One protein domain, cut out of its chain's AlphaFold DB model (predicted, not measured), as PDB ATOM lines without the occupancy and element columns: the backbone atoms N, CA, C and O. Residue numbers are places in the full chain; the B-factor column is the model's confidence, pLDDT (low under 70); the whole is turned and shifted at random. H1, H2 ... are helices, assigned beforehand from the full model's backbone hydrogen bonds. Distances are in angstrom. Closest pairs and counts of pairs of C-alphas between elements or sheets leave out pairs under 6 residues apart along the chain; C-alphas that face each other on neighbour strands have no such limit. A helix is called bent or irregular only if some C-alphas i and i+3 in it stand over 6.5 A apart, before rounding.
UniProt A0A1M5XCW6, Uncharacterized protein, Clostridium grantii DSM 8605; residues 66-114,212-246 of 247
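Overview. This is residues 66 to 114 and 212 to 246 of the 247 residues of an uncharacterized protein of Clostridium grantii DSM 8605 (UniProt A0A1M5XCW6). The long helix H1 has H3 side by side with it, running opposite ways; H4 crosses H1, and H2 stands nearly at right angles to H1 at its residues 81 to 85. H2 and H4 lie between H1 and the other long helix, H5, which packs on both of them and sticks out at residues 241 to 244, followed by 245 and 246. The printed part has 84 residues in two stretches, with five named helices in the order H1, H2, H3, H4, H5 and no named strand; the class is all helix. It is compact, with a radius of gyration of the C-alphas of 13.0 A, and spans 35 by 31 by 23 A.

Along the chain. Find C-alpha 66 at (57.955, -10.442, -36.922); from there H1, residues 66 to 85, runs 28.6 A to C-alpha 85 at (43.455, -34.366, -30.811). Next come H2, residues 92 to 99, 10.3 A long, and H3, residues 101 to 114, 19.8 A long. Beyond the cut, look for H4, residues 212 to 222, 15.4 A long. H5, residues 225 to 244, measures 28.3 A and ends at C-alpha 244, (50.550, -35.520, -55.307). H5 has a kink of 29 degrees near residue 232 and is only just irregular: C-alphas 226 and 229 are 6.6 A apart.

Arrangement. Start at H1, the hub, which touches three helices. H1 and H3 touch at a shallow tilt of 27 degrees, opposite ways; their closest C-alphas, those of Ser 71 and Leu 112, are 6.9 A apart. With residues 73 to 80 alone H1 touches H4, at a steep tilt of 63 degrees, the same way; look at the closest C-alphas, Val 77 and Leu 218, 6.3 A apart. With residues 81 to 85 alone it touches H2, about perpendicular at 74 degrees, closest at the C-alphas of Ile 81 and Leu 98, 6.7 A apart. Helix packing is part aligned, part crossed. Moving outward, see H5 touch H2 with residues 232 to 236 alone, at a steep tilt of 65 degrees; the closest C-alphas, Phe 93 and Ser 232, are 5.3 A apart. H4 and H5, a helical hairpin, only just touch, with 3 pairs of C-alphas within 8 A, the closest Tyr 220 and Lys 228 at 6.6 A; the tilt is shallow, 15 degrees, opposite ways. H2 and H3 meet only through their link, and H5 is apart from H1 and H3. In H1, H2, H3 and H4 every O i to N i+4 pair is within hydrogen-bond range; in H5, 14 of 16 are.

Size, cuts and confidence. The C-alphas farthest apart, those of Ile 114 and Arg 226, are 39.0 A apart. Residues 115 to 211 are not printed, and C-alphas 114 and 212 stand 20.0 A apart across this cut. Of the links printed whole, H2 to H3 and H4 to H5 are tight, H1 to H2 is short, and none is long. Mean pLDDT of the printed part is 83.4; look for values under 70 at residues 224 to 230, 232 to 233 and 235 to 246.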
ATOM      1  N   LEU A  66      58.054  -9.242 -36.078       94.31
ATOM      2  CA  LEU A  66      57.955 -10.442 -36.922       94.31
ATOM      3  C   LEU A  66      58.128 -11.753 -36.132       94.31
ATOM      4  O   LEU A  66      57.340 -12.687 -36.304       94.31
ATOM      5  N   VAL A  67      59.145 -11.819 -35.269       93.88
ATOM      6  CA  VAL A  67      59.425 -13.009 -34.447       93.88
ATOM      7  C   VAL A  67      58.330 -13.185 -33.408       93.88
ATOM      8  O   VAL A  67      57.768 -14.272 -33.299       93.88
ATOM      9  N   GLN A  68      57.952 -12.105 -32.718       94.19
ATOM     10  CA  GLN A  68      56.877 -12.131 -31.729       94.19
ATOM     11  C   GLN A  68      55.558 -12.634 -32.329       94.19
ATOM     12  O   GLN A  68      54.868 -13.470 -31.736       94.19
ATOM     13  N   ASP A  69      55.229 -12.163 -33.530       94.44
ATOM     14  CA  ASP A  69      54.070 -12.589 -34.298       94.44
ATOM     15  C   ASP A  69      54.101 -14.087 -34.585       94.44
ATOM     16  O   ASP A  69      53.092 -14.775 -34.420       94.44
ATOM     17  N   PHE A  70      55.240 -14.604 -35.044       95.12
ATOM     18  CA  PHE A  70      55.387 -16.018 -35.369       95.12
ATOM     19  C   PHE A  70      55.305 -16.874 -34.101       95.12
ATOM     20  O   PHE A  70      54.520 -17.825 -34.078       95.12
ATOM     21  N   SER A  71      55.995 -16.488 -33.026       95.25
ATOM     22  CA  SER A  71      55.927 -17.157 -31.722       95.25
ATOM     23  C   SER A  71      54.492 -17.214 -31.184       95.25
ATOM     24  O   SER A  71      54.029 -18.272 -30.752       95.25
ATOM     25  N   ASN A  72      53.731 -16.120 -31.277       95.75
ATOM     26  CA  ASN A  72      52.326 -16.090 -30.860       95.75
ATOM     27  C   ASN A  72      51.445 -17.005 -31.718       95.75
ATOM     28  O   ASN A  72      50.640 -17.777 -31.194       95.75
ATOM     29  N   LYS A  73      51.625 -16.964 -33.040       95.56
ATOM     30  CA  LYS A  73      50.891 -17.806 -33.993       95.56
ATOM     31  C   LYS A  73      51.127 -19.296 -33.729       95.56
ATOM     32  O   LYS A  73      50.162 -20.056 -33.689       95.56
ATOM     33  N   VAL A  74      52.371 -19.707 -33.476       96.94
ATOM     34  CA  VAL A  74      52.713 -21.101 -33.134       96.94
ATOM     35  C   VAL A  74      52.058 -21.529 -31.824       96.94
ATOM     36  O   VAL A  74      51.452 -22.599 -31.776       96.94
ATOM     37  N   LYS A  75      52.101 -20.690 -30.779       96.81
ATOM     38  CA  LYS A  75      51.440 -20.973 -29.489       96.81
ATOM     39  C   LYS A  75      49.939 -21.229 -29.654       96.81
ATOM     40  O   LYS A  75      49.409 -22.175 -29.075       96.81
ATOM     41  N   ILE A  76      49.263 -20.419 -30.470       95.62
ATOM     42  CA  ILE A  76      47.830 -20.578 -30.754       95.62
ATOM     43  C   ILE A  76      47.570 -21.890 -31.505       95.62
ATOM     44  O   ILE A  76      46.732 -22.678 -31.069       95.62
ATOM     45  N   VAL A  77      48.322 -22.164 -32.578       95.81
ATOM     46  CA  VAL A  77      48.162 -23.400 -33.363       95.81
ATOM     47  C   VAL A  77      48.391 -24.639 -32.504       95.81
ATOM     48  O   VAL A  77      47.582 -25.558 -32.559       95.81
ATOM     49  N   LYS A  78      49.429 -24.659 -31.662       96.75
ATOM     50  CA  LYS A  78      49.681 -25.755 -30.713       96.75
ATOM     51  C   LYS A  78      48.469 -26.057 -29.843       96.75
ATOM     52  O   LYS A  78      48.029 -27.201 -29.769       96.75
ATOM     53  N   ARG A  79      47.917 -25.024 -29.205       96.00
ATOM     54  CA  ARG A  79      46.735 -25.149 -28.345       96.00
ATOM     55  C   ARG A  79      45.545 -25.714 -29.118       96.00
ATOM     56  O   ARG A  79      44.849 -26.591 -28.616       96.00
ATOM     57  N   ASP A  80      45.301 -25.213 -30.322       94.69
ATOM     58  CA  ASP A  80      44.124 -25.606 -31.094       94.69
ATOM     59  C   ASP A  80      44.283 -26.999 -31.739       94.69
ATOM     60  O   ASP A  80      43.307 -27.743 -31.826       94.69
ATOM     61  N   ILE A  81      45.509 -27.430 -32.055       95.75
ATOM     62  CA  ILE A  81      45.816 -28.822 -32.422       95.75
ATOM     63  C   ILE A  81      45.599 -29.779 -31.245       95.75
ATOM     64  O   ILE A  81      45.055 -30.862 -31.444       95.75
ATOM     65  N   LEU A  82      45.967 -29.402 -30.015       95.62
ATOM     66  CA  LEU A  82      45.678 -30.228 -28.833       95.62
ATOM     67  C   LEU A  82      44.172 -30.422 -28.630       95.62
ATOM     68  O   LEU A  82      43.730 -31.517 -28.306       95.62
ATOM     69  N   ARG A  83      43.368 -29.382 -28.875       93.19
ATOM     70  CA  ARG A  83      41.901 -29.502 -28.858       93.19
ATOM     71  C   ARG A  83      41.397 -30.437 -29.951       93.19
ATOM     72  O   ARG A  83      40.471 -31.198 -29.703       93.19
ATOM     73  N   LEU A  84      42.004 -30.381 -31.136       92.81
ATOM     74  CA  LEU A  84      41.655 -31.251 -32.256       92.81
ATOM     75  C   LEU A  84      41.976 -32.726 -31.969       92.81
ATOM     76  O   LEU A  84      41.194 -33.585 -32.340       92.81
ATOM     77  N   LYS A  85      43.075 -33.010 -31.255       93.62
ATOM     78  CA  LYS A  85      43.455 -34.366 -30.811       93.62
ATOM     79  C   LYS A  85      42.438 -35.024 -29.878       93.62
ATOM     80  O   LYS A  85      42.395 -36.244 -29.807       93.62
ATOM     81  N   ASN A  86      41.653 -34.223 -29.160       93.12
ATOM     82  CA  ASN A  86      40.752 -34.686 -28.106       93.12
ATOM     83  C   ASN A  86      39.283 -34.748 -28.553       93.12
ATOM     84  O   ASN A  86      38.387 -34.724 -27.710       93.12
ATOM     85  N   ARG A  87      39.019 -34.760 -29.863       91.94
ATOM     86  CA  ARG A  87      37.671 -34.899 -30.420       91.94
ATOM     87  C   ARG A  87      37.699 -35.616 -31.762       91.94
ATOM     88  O   ARG A  87      38.750 -35.709 -32.392       91.94
ATOM     89  N   ASP A  88      36.522 -36.015 -32.223       91.81
ATOM     90  CA  ASP A  88      36.356 -36.549 -33.567       91.81
ATOM     91  C   ASP A  88      36.636 -35.481 -34.630       91.81
ATOM     92  O   ASP A  88      36.298 -34.294 -34.481       91.81
ATOM     93  N   LEU A  89      37.287 -35.925 -35.704       90.19
ATOM     94  CA  LEU A  89      37.632 -35.089 -36.844       90.19
ATOM     95  C   LEU A  89      36.413 -34.945 -37.754       90.19
ATOM     96  O   LEU A  89      35.787 -35.924 -38.148       90.19
ATOM     97  N   GLU A  90      36.093 -33.708 -38.106       87.44
ATOM     98  CA  GLU A  90      34.899 -33.367 -38.880       87.44
ATOM     99  C   GLU A  90      35.156 -33.409 -40.394       87.44
ATOM    100  O   GLU A  90      34.213 -33.427 -41.182       87.44
ATOM    101  N   ASN A  91      36.420 -33.357 -40.835       85.56
ATOM    102  CA  ASN A  91      36.761 -33.294 -42.257       85.56
ATOM    103  C   ASN A  91      38.230 -33.650 -42.564       85.56
ATOM    104  O   ASN A  91      39.112 -33.590 -41.709       85.56
ATOM    105  N   LYS A  92      38.513 -33.891 -43.852       85.44
ATOM    106  CA  LYS A  92      39.859 -34.194 -44.380       85.44
ATOM    107  C   LYS A  92      40.910 -33.114 -44.106       85.44
ATOM    108  O   LYS A  92      42.105 -33.401 -44.097       85.44
ATOM    109  N   PHE A  93      40.505 -31.855 -43.937       86.69
ATOM    110  CA  PHE A  93      41.461 -30.798 -43.619       86.69
ATOM    111  C   PHE A  93      41.916 -30.883 -42.157       86.69
ATOM    112  O   PHE A  93      43.089 -30.650 -41.877       86.69
ATOM    113  N   GLU A  94      41.037 -31.285 -41.239       91.19
ATOM    114  CA  GLU A  94      41.408 -31.607 -39.859       91.19
ATOM    115  C   GLU A  94      42.355 -32.809 -39.782       91.19
ATOM    116  O   GLU A  94      43.373 -32.728 -39.095       91.19
ATOM    117  N   GLU A  95      42.092 -33.867 -40.554       90.81
ATOM    118  CA  GLU A  95      43.009 -35.009 -40.704       90.81
ATOM    119  C   GLU A  95      44.386 -34.565 -41.207       90.81
ATOM    120  O   GLU A  95      45.414 -34.955 -40.648       90.81
ATOM    121  N   PHE A  96      44.420 -33.695 -42.224       90.31
ATOM    122  CA  PHE A  96      45.657 -33.108 -42.736       90.31
ATOM    123  C   PHE A  96      46.384 -32.295 -41.659       90.31
ATOM    124  O   PHE A  96      47.587 -32.485 -41.456       90.31
ATOM    125  N   LEU A  97      45.675 -31.394 -40.969       92.44
ATOM    126  CA  LEU A  97      46.252 -30.557 -39.920       92.44
ATOM    127  C   LEU A  97      46.874 -31.414 -38.826       92.44
ATOM    128  O   LEU A  97      48.001 -31.129 -38.421       92.44
ATOM    129  N   LEU A  98      46.159 -32.446 -38.376       94.12
ATOM    130  CA  LEU A  98      46.601 -33.316 -37.302       94.12
ATOM    131  C   LEU A  98      47.802 -34.170 -37.728       94.12
ATOM    132  O   LEU A  98      48.828 -34.137 -37.047       94.12
ATOM    133  N   SER A  99      47.713 -34.834 -38.883       93.12
ATOM    134  CA  SER A  99      48.767 -35.714 -39.416       93.12
ATOM    135  C   SER A  99      50.086 -34.987 -39.687       93.12
ATOM    136  O   SER A  99      51.150 -35.583 -39.591       93.12
ATOM    137  N   ASN A 100      50.038 -33.687 -39.997       94.44
ATOM    138  CA  ASN A 100      51.227 -32.876 -40.287       94.44
ATOM    139  C   ASN A 100      51.660 -31.992 -39.103       94.44
ATOM    140  O   ASN A 100      52.606 -31.206 -39.231       94.44
ATOM    141  N   SER A 101      50.955 -32.061 -37.969       94.88
ATOM    142  CA  SER A 101      51.140 -31.113 -36.866       94.88
ATOM    143  C   SER A 101      52.481 -31.234 -36.170       94.88
ATOM    144  O   SER A 101      53.128 -30.215 -35.944       94.88
ATOM    145  N   GLU A 102      52.914 -32.451 -35.858       94.75
ATOM    146  CA  GLU A 102      54.143 -32.693 -35.105       94.75
ATOM    147  C   GLU A 102      55.371 -32.152 -35.842       94.75
ATOM    148  O   GLU A 102      56.104 -31.333 -35.287       94.75
ATOM    149  N   GLU A 103      55.536 -32.515 -37.117       95.56
ATOM    150  CA  GLU A 103      56.646 -32.049 -37.950       95.56
ATOM    151  C   GLU A 103      56.663 -30.518 -38.060       95.56
ATOM    152  O   GLU A 103      57.679 -29.874 -37.787       95.56
ATOM    153  N   ASN A 104      55.533 -29.909 -38.435       96.25
ATOM    154  CA  ASN A 104      55.483 -28.474 -38.705       96.25
ATOM    155  C   ASN A 104      55.624 -27.637 -37.428       96.25
ATOM    156  O   ASN A 104      56.303 -26.610 -37.444       96.25
ATOM    157  N   ILE A 105      55.015 -28.057 -36.320       97.12
ATOM    158  CA  ILE A 105      55.139 -27.356 -35.038       97.12
ATOM    159  C   ILE A 105      56.565 -27.486 -34.497       97.12
ATOM    160  O   ILE A 105      57.160 -26.471 -34.142       97.12
ATOM    161  N   SER A 106      57.134 -28.696 -34.498       96.31
ATOM    162  CA  SER A 106      58.510 -28.937 -34.040       96.31
ATOM    163  C   SER A 106      59.522 -28.127 -34.853       96.31
ATOM    164  O   SER A 106      60.395 -27.452 -34.301       96.31
ATOM    165  N   LYS A 107      59.352 -28.095 -36.181       95.62
ATOM    166  CA  LYS A 107      60.166 -27.267 -37.075       95.62
ATOM    167  C   LYS A 107      60.047 -25.776 -36.749       95.62
ATOM    168  O   LYS A 107      61.070 -25.098 -36.674       95.62
ATOM    169  N   ALA A 108      58.828 -25.275 -36.544       96.44
ATOM    170  CA  ALA A 108      58.589 -23.878 -36.191       96.44
ATOM    171  C   ALA A 108      59.254 -23.499 -34.859       96.44
ATOM    172  O   ALA A 108      59.940 -22.482 -34.794       96.44
ATOM    173  N   ASP A 109      59.104 -24.334 -33.828       95.25
ATOM    174  CA  ASP A 109      59.727 -24.118 -32.519       95.25
ATOM    175  C   ASP A 109      61.245 -24.104 -32.609       95.25
ATOM    176  O   ASP A 109      61.888 -23.203 -32.077       95.25
ATOM    177  N   LYS A 110      61.831 -25.084 -33.304       94.25
ATOM    178  CA  LYS A 110      63.282 -25.164 -33.475       94.25
ATOM    179  C   LYS A 110      63.826 -23.890 -34.120       94.25
ATOM    180  O   LYS A 110      64.819 -23.349 -33.646       94.25
ATOM    181  N   MET A 111      63.167 -23.404 -35.171       94.12
ATOM    182  CA  MET A 111      63.569 -22.183 -35.872       94.12
ATOM    183  C   MET A 111      63.452 -20.945 -34.980       94.12
ATOM    184  O   MET A 111      64.397 -20.163 -34.909       94.12
ATOM    185  N   LEU A 112      62.336 -20.786 -34.263       93.00
ATOM    186  CA  LEU A 112      62.129 -19.650 -33.360       93.00
ATOM    187  C   LEU A 112      63.106 -19.670 -32.181       93.00
ATOM    188  O   LEU A 112      63.705 -18.643 -31.885       93.00
ATOM    189  N   ASN A 113      63.357 -20.835 -31.582       90.81
ATOM    190  CA  ASN A 113      64.342 -20.985 -30.510       90.81
ATOM    191  C   ASN A 113      65.754 -20.623 -30.993       90.81
ATOM    192  O   ASN A 113      66.491 -19.924 -30.301       90.81
ATOM    193  N   ILE A 114      66.146 -21.072 -32.193       85.69
ATOM    194  CA  ILE A 114      67.444 -20.715 -32.781       85.69
ATOM    195  C   ILE A 114      67.556 -19.200 -32.959       85.69
ATOM    196  O   ILE A 114      68.604 -18.637 -32.646       85.69
ATOM    197  N   ASP A 212      52.903 -21.521 -44.366       90.44
ATOM    198  CA  ASP A 212      51.667 -21.964 -45.022       90.44
ATOM    199  C   ASP A 212      50.838 -22.884 -44.115       90.44
ATOM    200  O   ASP A 212      49.615 -22.713 -44.040       90.44
ATOM    201  N   TYR A 213      51.499 -23.799 -43.394       93.12
ATOM    202  CA  TYR A 213      50.857 -24.674 -42.413       93.12
ATOM    203  C   TYR A 213      50.265 -23.844 -41.270       93.12
ATOM    204  O   TYR A 213      49.049 -23.855 -41.072       93.12
ATOM    205  N   ILE A 214      51.094 -23.036 -40.594       94.56
ATOM    206  CA  ILE A 214      50.675 -22.224 -39.439       94.56
ATOM    207  C   ILE A 214      49.535 -21.270 -39.816       94.56
ATOM    208  O   ILE A 214      48.519 -21.198 -39.124       94.56
ATOM    209  N   LYS A 215      49.645 -20.573 -40.953       91.25
ATOM    210  CA  LYS A 215      48.603 -19.658 -41.433       91.25
ATOM    211  C   LYS A 215      47.303 -20.381 -41.768       91.25
ATOM    212  O   LYS A 215      46.227 -19.836 -41.525       91.25
ATOM    213  N   SER A 216      47.381 -21.573 -42.356       88.88
ATOM    214  CA  SER A 216      46.182 -22.331 -42.730       88.88
ATOM    215  C   SER A 216      45.477 -22.903 -41.509       88.88
ATOM    216  O   SER A 216      44.253 -22.817 -41.447       88.88
ATOM    217  N   ALA A 217      46.238 -23.386 -40.523       91.44
ATOM    218  CA  ALA A 217      45.712 -23.806 -39.231       91.44
ATOM    219  C   ALA A 217      44.988 -22.647 -38.524       91.44
ATOM    220  O   ALA A 217      43.816 -22.770 -38.186       91.44
ATOM    221  N   LEU A 218      45.627 -21.478 -38.395       91.06
ATOM    222  CA  LEU A 218      44.996 -20.300 -37.779       91.06
ATOM    223  C   LEU A 218      43.718 -19.876 -38.493       91.06
ATOM    224  O   LEU A 218      42.697 -19.653 -37.849       91.06
ATOM    225  N   LYS A 219      43.761 -19.788 -39.830       87.88
ATOM    226  CA  LYS A 219      42.576 -19.429 -40.607       87.88
ATOM    227  C   LYS A 219      41.445 -20.417 -40.335       87.88
ATOM    228  O   LYS A 219      40.328 -19.978 -40.106       87.88
ATOM    229  N   TYR A 220      41.734 -21.714 -40.303       87.94
ATOM    230  CA  TYR A 220      40.740 -22.737 -39.998       87.94
ATOM    231  C   TYR A 220      40.124 -22.594 -38.605       87.94
ATOM    232  O   TYR A 220      38.909 -22.698 -38.450       87.94
ATOM    233  N   PHE A 221      40.940 -22.318 -37.590       84.94
ATOM    234  CA  PHE A 221      40.444 -22.181 -36.224       84.94
ATOM    235  C   PHE A 221      39.652 -20.888 -35.991       84.94
ATOM    236  O   PHE A 221      38.810 -20.860 -35.098       84.94
ATOM    237  N   TRP A 222      39.883 -19.837 -36.786       83.06
ATOM    238  CA  TRP A 222      39.243 -18.525 -36.609       83.06
ATOM    239  C   TRP A 222      38.027 -18.272 -37.505       83.06
ATOM    240  O   TRP A 222      37.252 -17.360 -37.225       83.06
ATOM    241  N   ILE A 223      37.831 -19.044 -38.576       79.38
ATOM    242  CA  ILE A 223      36.619 -18.927 -39.401       79.38
ATOM    243  C   ILE A 223      35.398 -19.510 -38.678       79.38
ATOM    244  O   ILE A 223      35.491 -20.498 -37.943       79.38
ATOM    245  N   SER A 224      34.228 -18.906 -38.910       65.25
ATOM    246  CA  SER A 224      32.974 -19.410 -38.347       65.25
ATOM    247  C   SER A 224      32.631 -20.791 -38.913       65.25
ATOM    248  O   SER A 224      33.048 -21.139 -40.020       65.25
ATOM    249  N   LYS A 225      31.840 -21.575 -38.167       67.50
ATOM    250  CA  LYS A 225      31.483 -22.959 -38.527       67.50
ATOM    251  C   LYS A 225      30.932 -23.075 -39.957       67.50
ATOM    252  O   LYS A 225      31.373 -23.938 -40.701       67.50
ATOM    253  N   ARG A 226      30.089 -22.124 -40.382       60.84
ATOM    254  CA  ARG A 226      29.522 -22.053 -41.744       60.84
ATOM    255  C   ARG A 226      30.581 -21.947 -42.853       60.84
ATOM    256  O   ARG A 226      30.372 -22.462 -43.941       60.84
ATOM    257  N   TYR A 227      31.708 -21.282 -42.601       66.69
ATOM    258  CA  TYR A 227      32.776 -21.123 -43.597       66.69
ATOM    259  C   TYR A 227      33.824 -22.239 -43.539       66.69
ATOM    260  O   TYR A 227      34.652 -22.333 -44.448       66.69
ATOM    261  N   LYS A 228      33.802 -23.087 -42.500       69.56
ATOM    262  CA  LYS A 228      34.753 -24.197 -42.357       69.56
ATOM    263  C   LYS A 228      34.581 -25.237 -43.445       69.56
ATOM    264  O   LYS A 228      35.591 -25.671 -43.980       69.56
ATOM    265  N   GLU A 229      33.355 -25.593 -43.811       63.62
ATOM    266  CA  GLU A 229      33.095 -26.621 -44.829       63.62
ATOM    267  C   GLU A 229      33.674 -26.219 -46.197       63.62
ATOM    268  O   GLU A 229      34.519 -26.927 -46.746       63.62
ATOM    269  N   VAL A 230      33.336 -25.018 -46.682       69.62
ATOM    270  CA  VAL A 230      33.845 -24.475 -47.957       69.62
ATOM    271  C   VAL A 230      35.371 -24.334 -47.935       69.62
ATOM    272  O   VAL A 230      36.062 -24.789 -48.848       69.62
ATOM    273  N   PHE A 231      35.923 -23.755 -46.864       70.50
ATOM    274  CA  PHE A 231      37.368 -23.571 -46.735       70.50
ATOM    275  C   PHE A 231      38.127 -24.902 -46.679       70.50
ATOM    276  O   PHE A 231      39.201 -25.022 -47.275       70.50
ATOM    277  N   SER A 232      37.578 -25.896 -45.978       66.38
ATOM    278  CA  SER A 232      38.181 -27.224 -45.847       66.38
ATOM    279  C   SER A 232      38.251 -27.920 -47.193       66.38
ATOM    280  O   SER A 232      39.292 -28.479 -47.523       66.38
ATOM    281  N   GLN A 233      37.199 -27.833 -48.005       64.50
ATOM    282  CA  GLN A 233      37.154 -28.484 -49.311       64.50
ATOM    283  C   GLN A 233      38.114 -27.836 -50.322       64.50
ATOM    284  O   GLN A 233      38.902 -28.535 -50.962       64.50
ATOM    285  N   GLU A 234      38.153 -26.500 -50.396       73.62
ATOM    286  CA  GLU A 234      39.111 -25.769 -51.241       73.62
ATOM    287  C   GLU A 234      40.571 -26.059 -50.858       73.62
ATOM    288  O   GLU A 234      41.440 -26.255 -51.717       73.62
ATOM    289  N   LYS A 235      40.869 -26.069 -49.552       67.00
ATOM    290  CA  LYS A 235      42.233 -26.279 -49.061       67.00
ATOM    291  C   LYS A 235      42.662 -27.730 -49.108       67.00
ATOM    292  O   LYS A 235      43.800 -27.955 -49.507       67.00
ATOM    293  N   ALA A 236      41.800 -28.682 -48.758       60.56
ATOM    294  CA  ALA A 236      42.099 -30.102 -48.904       60.56
ATOM    295  C   ALA A 236      42.495 -30.399 -50.353       60.56
ATOM    296  O   ALA A 236      43.577 -30.927 -50.579       60.56
ATOM    297  N   ASN A 237      41.729 -29.913 -51.334       62.34
ATOM    298  CA  ASN A 237      42.057 -30.082 -52.752       62.34
ATOM    299  C   ASN A 237      43.387 -29.415 -53.136       62.34
ATOM    300  O   ASN A 237      44.212 -30.017 -53.819       62.34
ATOM    301  N   LYS A 238      43.655 -28.193 -52.656       67.38
ATOM    302  CA  LYS A 238      44.927 -27.503 -52.929       67.38
ATOM    303  C   LYS A 238      46.140 -28.202 -52.298       67.38
ATOM    304  O   LYS A 238      47.206 -28.220 -52.910       67.38
ATOM    305  N   TYR A 239      46.006 -28.737 -51.084       59.69
ATOM    306  CA  TYR A 239      47.085 -29.435 -50.378       59.69
ATOM    307  C   TYR A 239      47.314 -30.843 -50.928       59.69
ATOM    308  O   TYR A 239      48.463 -31.192 -51.177       59.69
ATOM    309  N   ILE A 240      46.246 -31.592 -51.218       52.31
ATOM    310  CA  ILE A 240      46.298 -32.876 -51.928       52.31
ATOM    311  C   ILE A 240      47.012 -32.675 -53.273       52.31
ATOM    312  O   ILE A 240      48.046 -33.290 -53.506       52.31
ATOM    313  N   ASN A 241      46.598 -31.712 -54.100       53.22
ATOM    314  CA  ASN A 241      47.252 -31.470 -55.394       53.22
ATOM    315  C   ASN A 241      48.724 -31.038 -55.267       53.22
ATOM    316  O   ASN A 241      49.535 -31.377 -56.123       53.22
ATOM    317  N   LYS A 242      49.110 -30.317 -54.203       56.19
ATOM    318  CA  LYS A 242      50.515 -29.939 -53.963       56.19
ATOM    319  C   LYS A 242      51.363 -31.126 -53.484       56.19
ATOM    320  O   LYS A 242      52.543 -31.165 -53.795       56.19
ATOM    321  N   ILE A 243      50.792 -32.085 -52.756       42.72
ATOM    322  CA  ILE A 243      51.497 -33.291 -52.288       42.72
ATOM    323  C   ILE A 243      51.613 -34.333 -53.416       42.72
ATOM    324  O   ILE A 243      52.673 -34.931 -53.574       42.72
ATOM    325  N   TYR A 244      50.575 -34.507 -54.242       34.88
ATOM    326  CA  TYR A 244      50.550 -35.520 -55.307       34.88
ATOM    327  C   TYR A 244      51.199 -35.081 -56.633       34.88
ATOM    328  O   TYR A 244      51.661 -35.946 -57.365       34.88
ATOM    329  N   ASN A 245      51.333 -33.777 -56.915       34.34
ATOM    330  CA  ASN A 245      52.051 -33.274 -58.106       34.34
ATOM    331  C   ASN A 245      53.535 -32.943 -57.845       34.34
ATOM    332  O   ASN A 245      54.147 -32.200 -58.609       34.34
ATOM    333  N   THR A 246      54.107 -33.442 -56.742       34.94
ATOM    334  CA  THR A 246      55.553 -33.340 -56.458       34.94
ATOM    335  C   THR A 246      56.240 -34.715 -56.487       34.94
ATOM    336  O   THR A 246      57.283 -34.888 -55.861       34.94
TER     337      THR A 246